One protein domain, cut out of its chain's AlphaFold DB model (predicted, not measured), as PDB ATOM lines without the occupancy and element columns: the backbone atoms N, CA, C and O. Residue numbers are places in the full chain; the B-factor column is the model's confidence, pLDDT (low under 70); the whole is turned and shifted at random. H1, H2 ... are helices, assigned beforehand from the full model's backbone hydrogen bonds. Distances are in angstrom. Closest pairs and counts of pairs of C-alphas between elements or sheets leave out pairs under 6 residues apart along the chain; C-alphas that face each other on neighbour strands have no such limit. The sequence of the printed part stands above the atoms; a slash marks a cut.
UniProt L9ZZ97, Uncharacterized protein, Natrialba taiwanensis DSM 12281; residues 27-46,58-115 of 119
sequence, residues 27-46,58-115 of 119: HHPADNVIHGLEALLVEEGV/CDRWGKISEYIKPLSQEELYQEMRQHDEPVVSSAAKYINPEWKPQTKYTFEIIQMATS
ATOM      1  N   HIS A  27    -120.723 461.362   6.256       54.34
ATOM      2  CA  HIS A  27    -120.479 460.973   4.863       54.34
ATOM      3  C   HIS A  27    -119.306 459.997   4.724       54.34
ATOM      4  O   HIS A  27    -118.255 460.164   5.347       54.34
ATOM      5  N   HIS A  28    -119.465 458.959   3.899       71.31
ATOM      6  CA  HIS A  28    -118.409 457.979   3.668       71.31
ATOM      7  C   HIS A  28    -117.236 458.682   2.952       71.31
ATOM      8  O   HIS A  28    -117.483 459.409   1.993       71.31
ATOM      9  N   PRO A  29    -115.957 458.476   3.329       78.19
ATOM     10  CA  PRO A  29    -114.810 459.099   2.651       78.19
ATOM     11  C   PRO A  29    -114.815 458.948   1.123       78.19
ATOM     12  O   PRO A  29    -114.313 459.814   0.418       78.19
ATOM     13  N   ALA A  30    -115.420 457.869   0.620       81.88
ATOM     14  CA  ALA A  30    -115.624 457.632  -0.806       81.88
ATOM     15  C   ALA A  30    -116.546 458.671  -1.467       81.88
ATOM     16  O   ALA A  30    -116.248 459.098  -2.575       81.88
ATOM     17  N   ASP A  31    -117.607 459.119  -0.792       81.25
ATOM     18  CA  ASP A  31    -118.580 460.075  -1.338       81.25
ATOM     19  C   ASP A  31    -117.932 461.439  -1.588       81.25
ATOM     20  O   ASP A  31    -118.144 462.046  -2.633       81.25
ATOM     21  N   ASN A  32    -117.057 461.880  -0.679       84.50
ATOM     22  CA  ASN A  32    -116.292 463.115  -0.860       84.50
ATOM     23  C   ASN A  32    -115.378 463.046  -2.087       84.50
ATOM     24  O   ASN A  32    -115.262 464.013  -2.834       84.50
ATOM     25  N   VAL A  33    -114.741 461.894  -2.311       88.06
ATOM     26  CA  VAL A  33    -113.890 461.682  -3.490       88.06
ATOM     27  C   VAL A  33    -114.734 461.646  -4.754       88.06
ATOM     28  O   VAL A  33    -114.355 462.257  -5.743       88.06
ATOM     29  N   ILE A  34    -115.892 460.987  -4.720       88.06
ATOM     30  CA  ILE A  34    -116.831 460.947  -5.843       88.06
ATOM     31  C   ILE A  34    -117.311 462.357  -6.203       88.06
ATOM     32  O   ILE A  34    -117.299 462.698  -7.377       88.06
ATOM     33  N   HIS A  35    -117.668 463.193  -5.226       86.94
ATOM     34  CA  HIS A  35    -118.060 464.581  -5.487       86.94
ATOM     35  C   HIS A  35    -116.915 465.409  -6.083       86.94
ATOM     36  O   HIS A  35    -117.139 466.189  -7.008       86.94
ATOM     37  N   GLY A  36    -115.682 465.212  -5.603       89.69
ATOM     38  CA  GLY A  36    -114.498 465.820  -6.214       89.69
ATOM     39  C   GLY A  36    -114.290 465.366  -7.661       89.69
ATOM     40  O   GLY A  36    -114.050 466.189  -8.535       89.69
ATOM     41  N   LEU A  37    -114.445 464.070  -7.936       90.88
ATOM     42  CA  LEU A  37    -114.350 463.510  -9.287       90.88
ATOM     43  C   LEU A  37    -115.454 464.037 -10.211       90.88
ATOM     44  O   LEU A  37    -115.203 464.278 -11.384       90.88
ATOM     45  N   GLU A  38    -116.669 464.238  -9.706       89.31
ATOM     46  CA  GLU A  38    -117.761 464.833 -10.480       89.31
ATOM     47  C   GLU A  38    -117.464 466.271 -10.880       89.31
ATOM     48  O   GLU A  38    -117.643 466.611 -12.045       89.31
ATOM     49  N   ALA A  39    -116.983 467.093  -9.945       87.44
ATOM     50  CA  ALA A  39    -116.595 468.468 -10.240       87.44
ATOM     51  C   ALA A  39    -115.490 468.520 -11.310       87.44
ATOM     52  O   ALA A  39    -115.614 469.260 -12.283       87.44
ATOM     53  N   LEU A  40    -114.473 467.663 -11.182       90.00
ATOM     54  CA  LEU A  40    -113.402 467.549 -12.172       90.00
ATOM     55  C   LEU A  40    -113.932 467.118 -13.552       90.00
ATOM     56  O   LEU A  40    -113.610 467.726 -14.567       90.00
ATOM     57  N   LEU A  41    -114.817 466.121 -13.606       89.75
ATOM     58  CA  LEU A  41    -115.390 465.639 -14.868       89.75
ATOM     59  C   LEU A  41    -116.371 466.632 -15.514       89.75
ATOM     60  O   LEU A  41    -116.579 466.574 -16.728       89.75
ATOM     61  N   VAL A  42    -116.981 467.533 -14.741       87.38
ATOM     62  CA  VAL A  42    -117.738 468.674 -15.280       87.38
ATOM     63  C   VAL A  42    -116.789 469.678 -15.930       87.38
ATOM     64  O   VAL A  42    -117.042 470.091 -17.061       87.38
ATOM     65  N   GLU A  43    -115.684 470.026 -15.267       85.38
ATOM     66  CA  GLU A  43    -114.686 470.958 -15.811       85.38
ATOM     67  C   GLU A  43    -114.029 470.427 -17.096       85.38
ATOM     68  O   GLU A  43    -113.873 471.164 -18.070       85.38
ATOM     69  N   GLU A  44    -113.738 469.125 -17.155       86.38
ATOM     70  CA  GLU A  44    -113.219 468.467 -18.362       86.38
ATOM     71  C   GLU A  44    -114.260 468.324 -19.493       86.38
ATOM     72  O   GLU A  44    -113.935 467.873 -20.597       86.38
ATOM     73  N   GLY A  45    -115.524 468.690 -19.249       83.44
ATOM     74  CA  GLY A  45    -116.618 468.570 -20.215       83.44
ATOM     75  C   GLY A  45    -117.068 467.127 -20.477       83.44
ATOM     76  O   GLY A  45    -117.713 466.855 -21.494       83.44
ATOM     77  N   VAL A  46    -116.725 466.191 -19.585       84.06
ATOM     78  CA  VAL A  46    -117.177 464.790 -19.631       84.06
ATOM     79  C   VAL A  46    -118.612 464.675 -19.122       84.06
ATOM     80  O   VAL A  46    -119.424 463.946 -19.704       84.06
ATOM     81  N   CYS A  58    -126.451 455.577 -13.509       64.12
ATOM     82  CA  CYS A  58    -125.885 454.738 -14.575       64.12
ATOM     83  C   CYS A  58    -124.740 455.415 -15.345       64.12
ATOM     84  O   CYS A  58    -123.752 454.754 -15.657       64.12
ATOM     85  N   ASP A  59    -124.844 456.719 -15.603       71.31
ATOM     86  CA  ASP A  59    -123.834 457.469 -16.357       71.31
ATOM     87  C   ASP A  59    -122.710 457.939 -15.429       71.31
ATOM     88  O   ASP A  59    -121.531 457.886 -15.788       71.31
ATOM     89  N   ARG A  60    -123.080 458.302 -14.194       78.00
ATOM     90  CA  ARG A  60    -122.181 458.714 -13.114       78.00
ATOM     91  C   ARG A  60    -121.071 457.692 -12.872       78.00
ATOM     92  O   ARG A  60    -119.889 458.007 -12.991       78.00
ATOM     93  N   TRP A  61    -121.447 456.452 -12.556       80.75
ATOM     94  CA  TRP A  61    -120.475 455.419 -12.196       80.75
ATOM     95  C   TRP A  61    -119.622 454.985 -13.383       80.75
ATOM     96  O   TRP A  61    -118.431 454.744 -13.207       80.75
ATOM     97  N   GLY A  62    -120.203 454.935 -14.586       81.19
ATOM     98  CA  GLY A  62    -119.481 454.588 -15.806       81.19
ATOM     99  C   GLY A  62    -118.359 455.577 -16.118       81.19
ATOM    100  O   GLY A  62    -117.218 455.162 -16.304       81.19
ATOM    101  N   LYS A  63    -118.653 456.883 -16.106       85.88
ATOM    102  CA  LYS A  63    -117.663 457.929 -16.405       85.88
ATOM    103  C   LYS A  63    -116.576 458.049 -15.351       85.88
ATOM    104  O   LYS A  63    -115.401 458.108 -15.701       85.88
ATOM    105  N   ILE A  64    -116.953 457.970 -14.078       88.12
ATOM    106  CA  ILE A  64    -115.977 457.923 -12.989       88.12
ATOM    107  C   ILE A  64    -115.080 456.683 -13.126       88.12
ATOM    108  O   ILE A  64    -113.867 456.799 -12.989       88.12
ATOM    109  N   SER A  65    -115.644 455.512 -13.454       85.56
ATOM    110  CA  SER A  65    -114.871 454.285 -13.711       85.56
ATOM    111  C   SER A  65    -113.855 454.469 -14.834       85.56
ATOM    112  O   SER A  65    -112.683 454.145 -14.663       85.56
ATOM    113  N   GLU A  66    -114.305 454.985 -15.982       87.38
ATOM    114  CA  GLU A  66    -113.465 455.206 -17.163       87.38
ATOM    115  C   GLU A  66    -112.273 456.109 -16.840       87.38
ATOM    116  O   GLU A  66    -111.158 455.813 -17.275       87.38
ATOM    117  N   TYR A  67    -112.501 457.147 -16.034       89.06
ATOM    118  CA  TYR A  67    -111.483 458.110 -15.634       89.06
ATOM    119  C   TYR A  67    -110.478 457.546 -14.616       89.06
ATOM    120  O   TYR A  67    -109.272 457.653 -14.819       89.06
ATOM    121  N   ILE A  68    -110.938 456.883 -13.547       88.75
ATOM    122  CA  ILE A  68    -110.035 456.413 -12.477       88.75
ATOM    123  C   ILE A  68    -109.308 455.109 -12.815       88.75
ATOM    124  O   ILE A  68    -108.263 454.818 -12.242       88.75
ATOM    125  N   LYS A  69    -109.867 454.269 -13.695       86.69
ATOM    126  CA  LYS A  69    -109.325 452.940 -14.018       86.69
ATOM    127  C   LYS A  69    -107.869 452.937 -14.514       86.69
ATOM    128  O   LYS A  69    -107.159 451.997 -14.151       86.69
ATOM    129  N   PRO A  70    -107.407 453.887 -15.349       88.19
ATOM    130  CA  PRO A  70    -106.002 453.950 -15.741       88.19
ATOM    131  C   PRO A  70    -105.073 454.513 -14.655       88.19
ATOM    132  O   PRO A  70    -103.863 454.363 -14.798       88.19
ATOM    133  N   LEU A  71    -105.609 455.141 -13.603       88.50
ATOM    134  CA  LEU A  71    -104.830 455.850 -12.590       88.50
ATOM    135  C   LEU A  71    -104.534 454.961 -11.378       88.50
ATOM    136  O   LEU A  71    -105.370 454.189 -10.900       88.50
ATOM    137  N   SER A  72    -103.332 455.101 -10.833       90.50
ATOM    138  CA  SER A  72    -103.013 454.671  -9.475       90.50
ATOM    139  C   SER A  72    -103.576 455.651  -8.440       90.50
ATOM    140  O   SER A  72    -103.880 456.804  -8.742       90.50
ATOM    141  N   GLN A  73    -103.668 455.207  -7.183       88.44
ATOM    142  CA  GLN A  73    -104.075 456.076  -6.073       88.44
ATOM    143  C   GLN A  73    -103.179 457.322  -5.952       88.44
ATOM    144  O   GLN A  73    -103.679 458.399  -5.647       88.44
ATOM    145  N   GLU A  74    -101.867 457.178  -6.179       90.81
ATOM    146  CA  GLU A  74    -100.914 458.295  -6.116       90.81
ATOM    147  C   GLU A  74    -101.152 459.291  -7.253       90.81
ATOM    148  O   GLU A  74    -101.191 460.490  -7.005       90.81
ATOM    149  N   GLU A  75    -101.350 458.808  -8.484       92.69
ATOM    150  CA  GLU A  75    -101.620 459.674  -9.638       92.69
ATOM    151  C   GLU A  75    -102.906 460.473  -9.430       92.69
ATOM    152  O   GLU A  75    -102.870 461.699  -9.515       92.69
ATOM    153  N   LEU A  76    -103.996 459.804  -9.037       91.69
ATOM    154  CA  LEU A  76    -105.261 460.482  -8.762       91.69
ATOM    155  C   LEU A  76    -105.132 461.484  -7.604       91.69
ATOM    156  O   LEU A  76    -105.691 462.576  -7.653       91.69
ATOM    157  N   TYR A  77    -104.376 461.139  -6.557       92.25
ATOM    158  CA  TYR A  77    -104.124 462.055  -5.448       92.25
ATOM    159  C   TYR A  77    -103.383 463.319  -5.899       92.25
ATOM    160  O   TYR A  77    -103.783 464.416  -5.510       92.25
ATOM    161  N   GLN A  78    -102.323 463.193  -6.703       92.69
ATOM    162  CA  GLN A  78    -101.565 464.350  -7.190       92.69
ATOM    163  C   GLN A  78    -102.403 465.229  -8.118       92.69
ATOM    164  O   GLN A  78    -102.356 466.450  -7.987       92.69
ATOM    165  N   GLU A  79    -103.184 464.609  -9.001       91.81
ATOM    166  CA  GLU A  79    -104.076 465.297  -9.929       91.81
ATOM    167  C   GLU A  79    -105.138 466.108  -9.184       91.81
ATOM    168  O   GLU A  79    -105.226 467.322  -9.360       91.81
ATOM    169  N   MET A  80    -105.858 465.480  -8.251       92.56
ATOM    170  CA  MET A  80    -106.884 466.178  -7.477       92.56
ATOM    171  C   MET A  80    -106.280 467.251  -6.562       92.56
ATOM    172  O   MET A  80    -106.828 468.340  -6.445       92.56
ATOM    173  N   ARG A  81    -105.139 466.980  -5.911       92.06
ATOM    174  CA  ARG A  81    -104.513 467.909  -4.954       92.06
ATOM    175  C   ARG A  81    -104.065 469.222  -5.596       92.06
ATOM    176  O   ARG A  81    -104.081 470.249  -4.922       92.06
ATOM    177  N   GLN A  82    -103.582 469.170  -6.833       89.75
ATOM    178  CA  GLN A  82    -103.035 470.331  -7.542       89.75
ATOM    179  C   GLN A  82    -104.108 471.130  -8.290       89.75
ATOM    180  O   GLN A  82    -103.778 472.120  -8.933       89.75
ATOM    181  N   HIS A  83    -105.362 470.695  -8.212       89.81
ATOM    182  CA  HIS A  83    -106.471 471.284  -8.934       89.81
ATOM    183  C   HIS A  83    -106.930 472.612  -8.309       89.81
ATOM    184  O   HIS A  83    -107.004 472.731  -7.083       89.81
ATOM    185  N   ASP A  84    -107.271 473.594  -9.150       87.25
ATOM    186  CA  ASP A  84    -107.644 474.946  -8.708       87.25
ATOM    187  C   ASP A  84    -109.033 474.984  -8.042       87.25
ATOM    188  O   ASP A  84    -109.259 475.768  -7.119       87.25
ATOM    189  N   GLU A  85    -109.953 474.103  -8.455       82.06
ATOM    190  CA  GLU A  85    -111.286 473.980  -7.848       82.06
ATOM    191  C   GLU A  85    -111.207 473.435  -6.400       82.06
ATOM    192  O   GLU A  85    -110.767 472.292  -6.188       82.06
ATOM    193  N   PRO A  86    -111.675 474.189  -5.381       83.75
ATOM    194  CA  PRO A  86    -111.572 473.792  -3.974       83.75
ATOM    195  C   PRO A  86    -112.260 472.469  -3.634       83.75
ATOM    196  O   PRO A  86    -111.794 471.745  -2.751       83.75
ATOM    197  N   VAL A  87    -113.359 472.133  -4.319       83.56
ATOM    198  CA  VAL A  87    -114.081 470.864  -4.114       83.56
ATOM    199  C   VAL A  87    -113.210 469.668  -4.512       83.56
ATOM    200  O   VAL A  87    -113.177 468.663  -3.799       83.56
ATOM    201  N   VAL A  88    -112.451 469.794  -5.604       86.00
ATOM    202  CA  VAL A  88    -111.556 468.746  -6.117       86.00
ATOM    203  C   VAL A  88    -110.334 468.591  -5.208       86.00
ATOM    204  O   VAL A  88    -110.051 467.491  -4.723       86.00
ATOM    205  N   SER A  89    -109.651 469.693  -4.892       87.31
ATOM    206  CA  SER A  89    -108.445 469.665  -4.052       87.31
ATOM    207  C   SER A  89    -108.724 469.248  -2.610       87.31
ATOM    208  O   SER A  89    -107.956 468.475  -2.026       87.31
ATOM    209  N   SER A  90    -109.869 469.643  -2.048       86.81
ATOM    210  CA  SER A  90    -110.301 469.192  -0.720       86.81
ATOM    211  C   SER A  90    -110.631 467.702  -0.686       86.81
ATOM    212  O   SER A  90    -110.408 467.055   0.337       86.81
ATOM    213  N   ALA A  91    -111.144 467.134  -1.780       87.88
ATOM    214  CA  ALA A  91    -111.469 465.715  -1.870       87.88
ATOM    215  C   ALA A  91    -110.216 464.816  -1.912       87.88
ATOM    216  O   ALA A  91    -110.239 463.702  -1.379       87.88
ATOM    217  N   ALA A  92    -109.092 465.320  -2.437       88.06
ATOM    218  CA  ALA A  92    -107.817 464.595  -2.511       88.06
ATOM    219  C   ALA A  92    -107.343 464.061  -1.143       88.06
ATOM    220  O   ALA A  92    -106.721 462.997  -1.056       88.06
ATOM    221  N   LYS A  93    -107.687 464.743  -0.039       86.06
ATOM    222  CA  LYS A  93    -107.315 464.322   1.324       86.06
ATOM    223  C   LYS A  93    -107.831 462.928   1.697       86.06
ATOM    224  O   LYS A  93    -107.204 462.248   2.507       86.06
ATOM    225  N   TYR A  94    -108.926 462.476   1.083       86.69
ATOM    226  CA  TYR A  94    -109.557 461.181   1.365       86.69
ATOM    227  C   TYR A  94    -108.961 460.002   0.579       86.69
ATOM    228  O   TYR A  94    -109.250 458.849   0.902       86.69
ATOM    229  N   ILE A  95    -108.092 460.281  -0.397       86.88
ATOM    230  CA  ILE A  95    -107.284 459.289  -1.127       86.88
ATOM    231  C   ILE A  95    -105.782 459.468  -0.894       86.88
ATOM    232  O   ILE A  95    -104.982 458.760  -1.502       86.88
ATOM    233  N   ASN A  96    -105.379 460.358   0.017       86.38
ATOM    234  CA  ASN A  96    -103.976 460.558   0.357       86.38
ATOM    235  C   ASN A  96    -103.347 459.233   0.866       86.38
ATOM    236  O   ASN A  96    -103.825 458.672   1.868       86.38
ATOM    237  N   PRO A  97    -102.286 458.719   0.208       77.06
ATOM    238  CA  PRO A  97    -101.676 457.429   0.541       77.06
ATOM    239  C   PRO A  97    -100.936 457.421   1.887       77.06
ATOM    240  O   PRO A  97    -100.737 456.346   2.467       77.06
ATOM    241  N   GLU A  98    -100.580 458.596   2.415       77.62
ATOM    242  CA  GLU A  98     -99.889 458.761   3.699       77.62
ATOM    243  C   GLU A  98    -100.852 458.821   4.902       77.62
ATOM    244  O   GLU A  98    -100.438 458.574   6.034       77.62
ATOM    245  N   TRP A  99    -102.147 459.095   4.696       70.50
ATOM    246  CA  TRP A  99    -103.133 459.348   5.768       70.50
ATOM    247  C   TRP A  99    -103.943 458.110   6.195       70.50
ATOM    248  O   TRP A  99    -105.166 458.125   6.357       70.50
ATOM    249  N   LYS A 100    -103.241 456.996   6.430       58.31
ATOM    250  CA  LYS A 100    -103.837 455.774   7.004       58.31
ATOM    251  C   LYS A 100    -104.050 455.939   8.524       58.31
ATOM    252  O   LYS A 100    -103.168 456.482   9.185       58.31
ATOM    253  N   PRO A 101    -105.129 455.384   9.127       57.94
ATOM    254  CA  PRO A 101    -106.096 454.440   8.557       57.94
ATOM    255  C   PRO A 101    -107.356 455.054   7.922       57.94
ATOM    256  O   PRO A 101    -108.151 454.294   7.384       57.94
ATOM    257  N   GLN A 102    -107.566 456.370   7.982       58.44
ATOM    258  CA  GLN A 102    -108.830 457.009   7.587       58.44
ATOM    259  C   GLN A 102    -109.117 456.912   6.079       58.44
ATOM    260  O   GLN A 102    -110.278 456.858   5.689       58.44
ATOM    261  N   THR A 103    -108.073 456.843   5.248       65.12
ATOM    262  CA  THR A 103    -108.168 456.673   3.784       65.12
ATOM    263  C   THR A 103    -107.955 455.231   3.327       65.12
ATOM    264  O   THR A 103    -107.992 454.924   2.134       65.12
ATOM    265  N   LYS A 104    -107.689 454.323   4.276       63.62
ATOM    266  CA  LYS A 104    -107.393 452.919   3.999       63.62
ATOM    267  C   LYS A 104    -108.652 452.315   3.378       63.62
ATOM    268  O   LYS A 104    -109.669 452.247   4.057       63.62
ATOM    269  N   TYR A 105    -108.564 451.888   2.122       72.88
ATOM    270  CA  TYR A 105    -109.656 451.334   1.311       72.88
ATOM    271  C   TYR A 105    -110.545 452.337   0.566       72.88
ATOM    272  O   TYR A 105    -111.380 451.887  -0.207       72.88
ATOM    273  N   THR A 106    -110.402 453.657   0.735       81.00
ATOM    274  CA  THR A 106    -111.279 454.616   0.032       81.00
ATOM    275  C   THR A 106    -111.163 454.479  -1.484       81.00
ATOM    276  O   THR A 106    -112.173 454.357  -2.173       81.00
ATOM    277  N   PHE A 107    -109.933 454.445  -1.998       83.50
ATOM    278  CA  PHE A 107    -109.674 454.312  -3.428       83.50
ATOM    279  C   PHE A 107    -110.181 452.968  -3.969       83.50
ATOM    280  O   PHE A 107    -110.891 452.920  -4.971       83.50
ATOM    281  N   GLU A 108    -109.903 451.876  -3.255       82.00
ATOM    282  CA  GLU A 108    -110.356 450.538  -3.629       82.00
ATOM    283  C   GLU A 108    -111.888 450.411  -3.597       82.00
ATOM    284  O   GLU A 108    -112.467 449.751  -4.456       82.00
ATOM    285  N   ILE A 109    -112.562 451.059  -2.641       81.81
ATOM    286  CA  ILE A 109    -114.031 451.097  -2.556       81.81
ATOM    287  C   ILE A 109    -114.622 451.796  -3.775       81.81
ATOM    288  O   ILE A 109    -115.581 451.284  -4.348       81.81
ATOM    289  N   ILE A 110    -114.034 452.911  -4.208       83.12
ATOM    290  CA  ILE A 110    -114.495 453.631  -5.398       83.12
ATOM    291  C   ILE A 110    -114.293 452.763  -6.643       83.12
ATOM    292  O   ILE A 110    -115.234 452.594  -7.411       83.12
ATOM    293  N   GLN A 111    -113.125 452.133  -6.809       82.00
ATOM    294  CA  GLN A 111    -112.870 451.209  -7.922       82.00
ATOM    295  C   GLN A 111    -113.831 450.005  -7.939       82.00
ATOM    296  O   GLN A 111    -114.241 449.545  -9.009       82.00
ATOM    297  N   MET A 112    -114.202 449.477  -6.767       78.38
ATOM    298  CA  MET A 112    -115.188 448.395  -6.653       78.38
ATOM    299  C   MET A 112    -116.599 448.872  -7.011       78.38
ATOM    300  O   MET A 112    -117.280 448.199  -7.783       78.38
ATOM    301  N   ALA A 113    -117.019 450.030  -6.495       72.75
ATOM    302  CA  ALA A 113    -118.337 450.611  -6.749       72.75
ATOM    303  C   ALA A 113    -118.536 451.007  -8.221       72.75
ATOM    304  O   ALA A 113    -119.653 450.962  -8.726       72.75
ATOM    305  N   THR A 114    -117.458 451.360  -8.921       70.38
ATOM    306  CA  THR A 114    -117.497 451.783 -10.326       70.38
ATOM    307  C   THR A 114    -117.216 450.638 -11.311       70.38
ATOM    308  O   THR A 114    -117.192 450.849 -12.524       70.38
ATOM    309  N   SER A 115    -116.989 449.406 -10.839       67.38
ATOM    310  CA  SER A 115    -116.703 448.265 -11.716       67.38
ATOM    311  C   SER A 115    -117.975 447.729 -12.403       67.38
ATOM    312  O   SER A 115    -119.006 447.603 -11.744       67.38
TER     313      SER A 115
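AT A GLANCE: This is residues 27 to 46 and 58 to 115 of the 119 residues of an uncharacterized protein of Natrialba taiwanensis DSM 12281 (UniProt L9ZZ97). Five helices make a rounded cluster round the longest, H1: H4 packs beside it and makes a hairpin with H3, H2 crosses H1 at about a right angle, and H5 makes a corner with H1, the first residues of the two helices meeting there. The 78 printed residues hold no named strand; the class is all helix, in the order H1 to H5. The whole is compact, radius of gyration of the C-alphas 11.3 A, spanning 32 by 28 by 25 A.

HOW THE PARTS SIT: H1, residues 29 to 43, is the hub. H4, residues 86 to 94, touches it at Gly 36 and Val 88, closest C-alphas 4.2 A apart, opposite ways at a shallow tilt of 34 degrees, only just short of steep. H3, residues 73 to 81, touches H4 as a helical hairpin, Arg 81 to Ser 89, closest C-alphas 4.4 A. H2, residues 58 to 68, touches H1 about perpendicular, 89 degrees; closest C-alphas Leu 37 and Ile 64, 6.9 A. H5, residues 106 to 113, touches residues 29 to 34 of H1 alone; closest C-alphas Ala 30 and Thr 106, 5.4 A. H2 and H4 are apart. O i to N i+4 pairs are within hydrogen-bond range throughout H1, H3 and H5, 6 of 7 in H2 and 3 of 5 in H4.

IN THESE COORDINATES: H1 runs 21.9 A from C-alpha 29 at (-114.810, 459.099, 2.651); H2 runs 16.1 A. H5 ends with C-alpha 113 at (-118.337, 450.611, -6.749).

THE WHOLE: Residues 47 to 57 are not printed, a gap of 14.2 A between C-alphas 46 and 58. H4 to H5 is a long link; its residues 100 to 104 have pLDDT under 70, as do 27, 58 and 115.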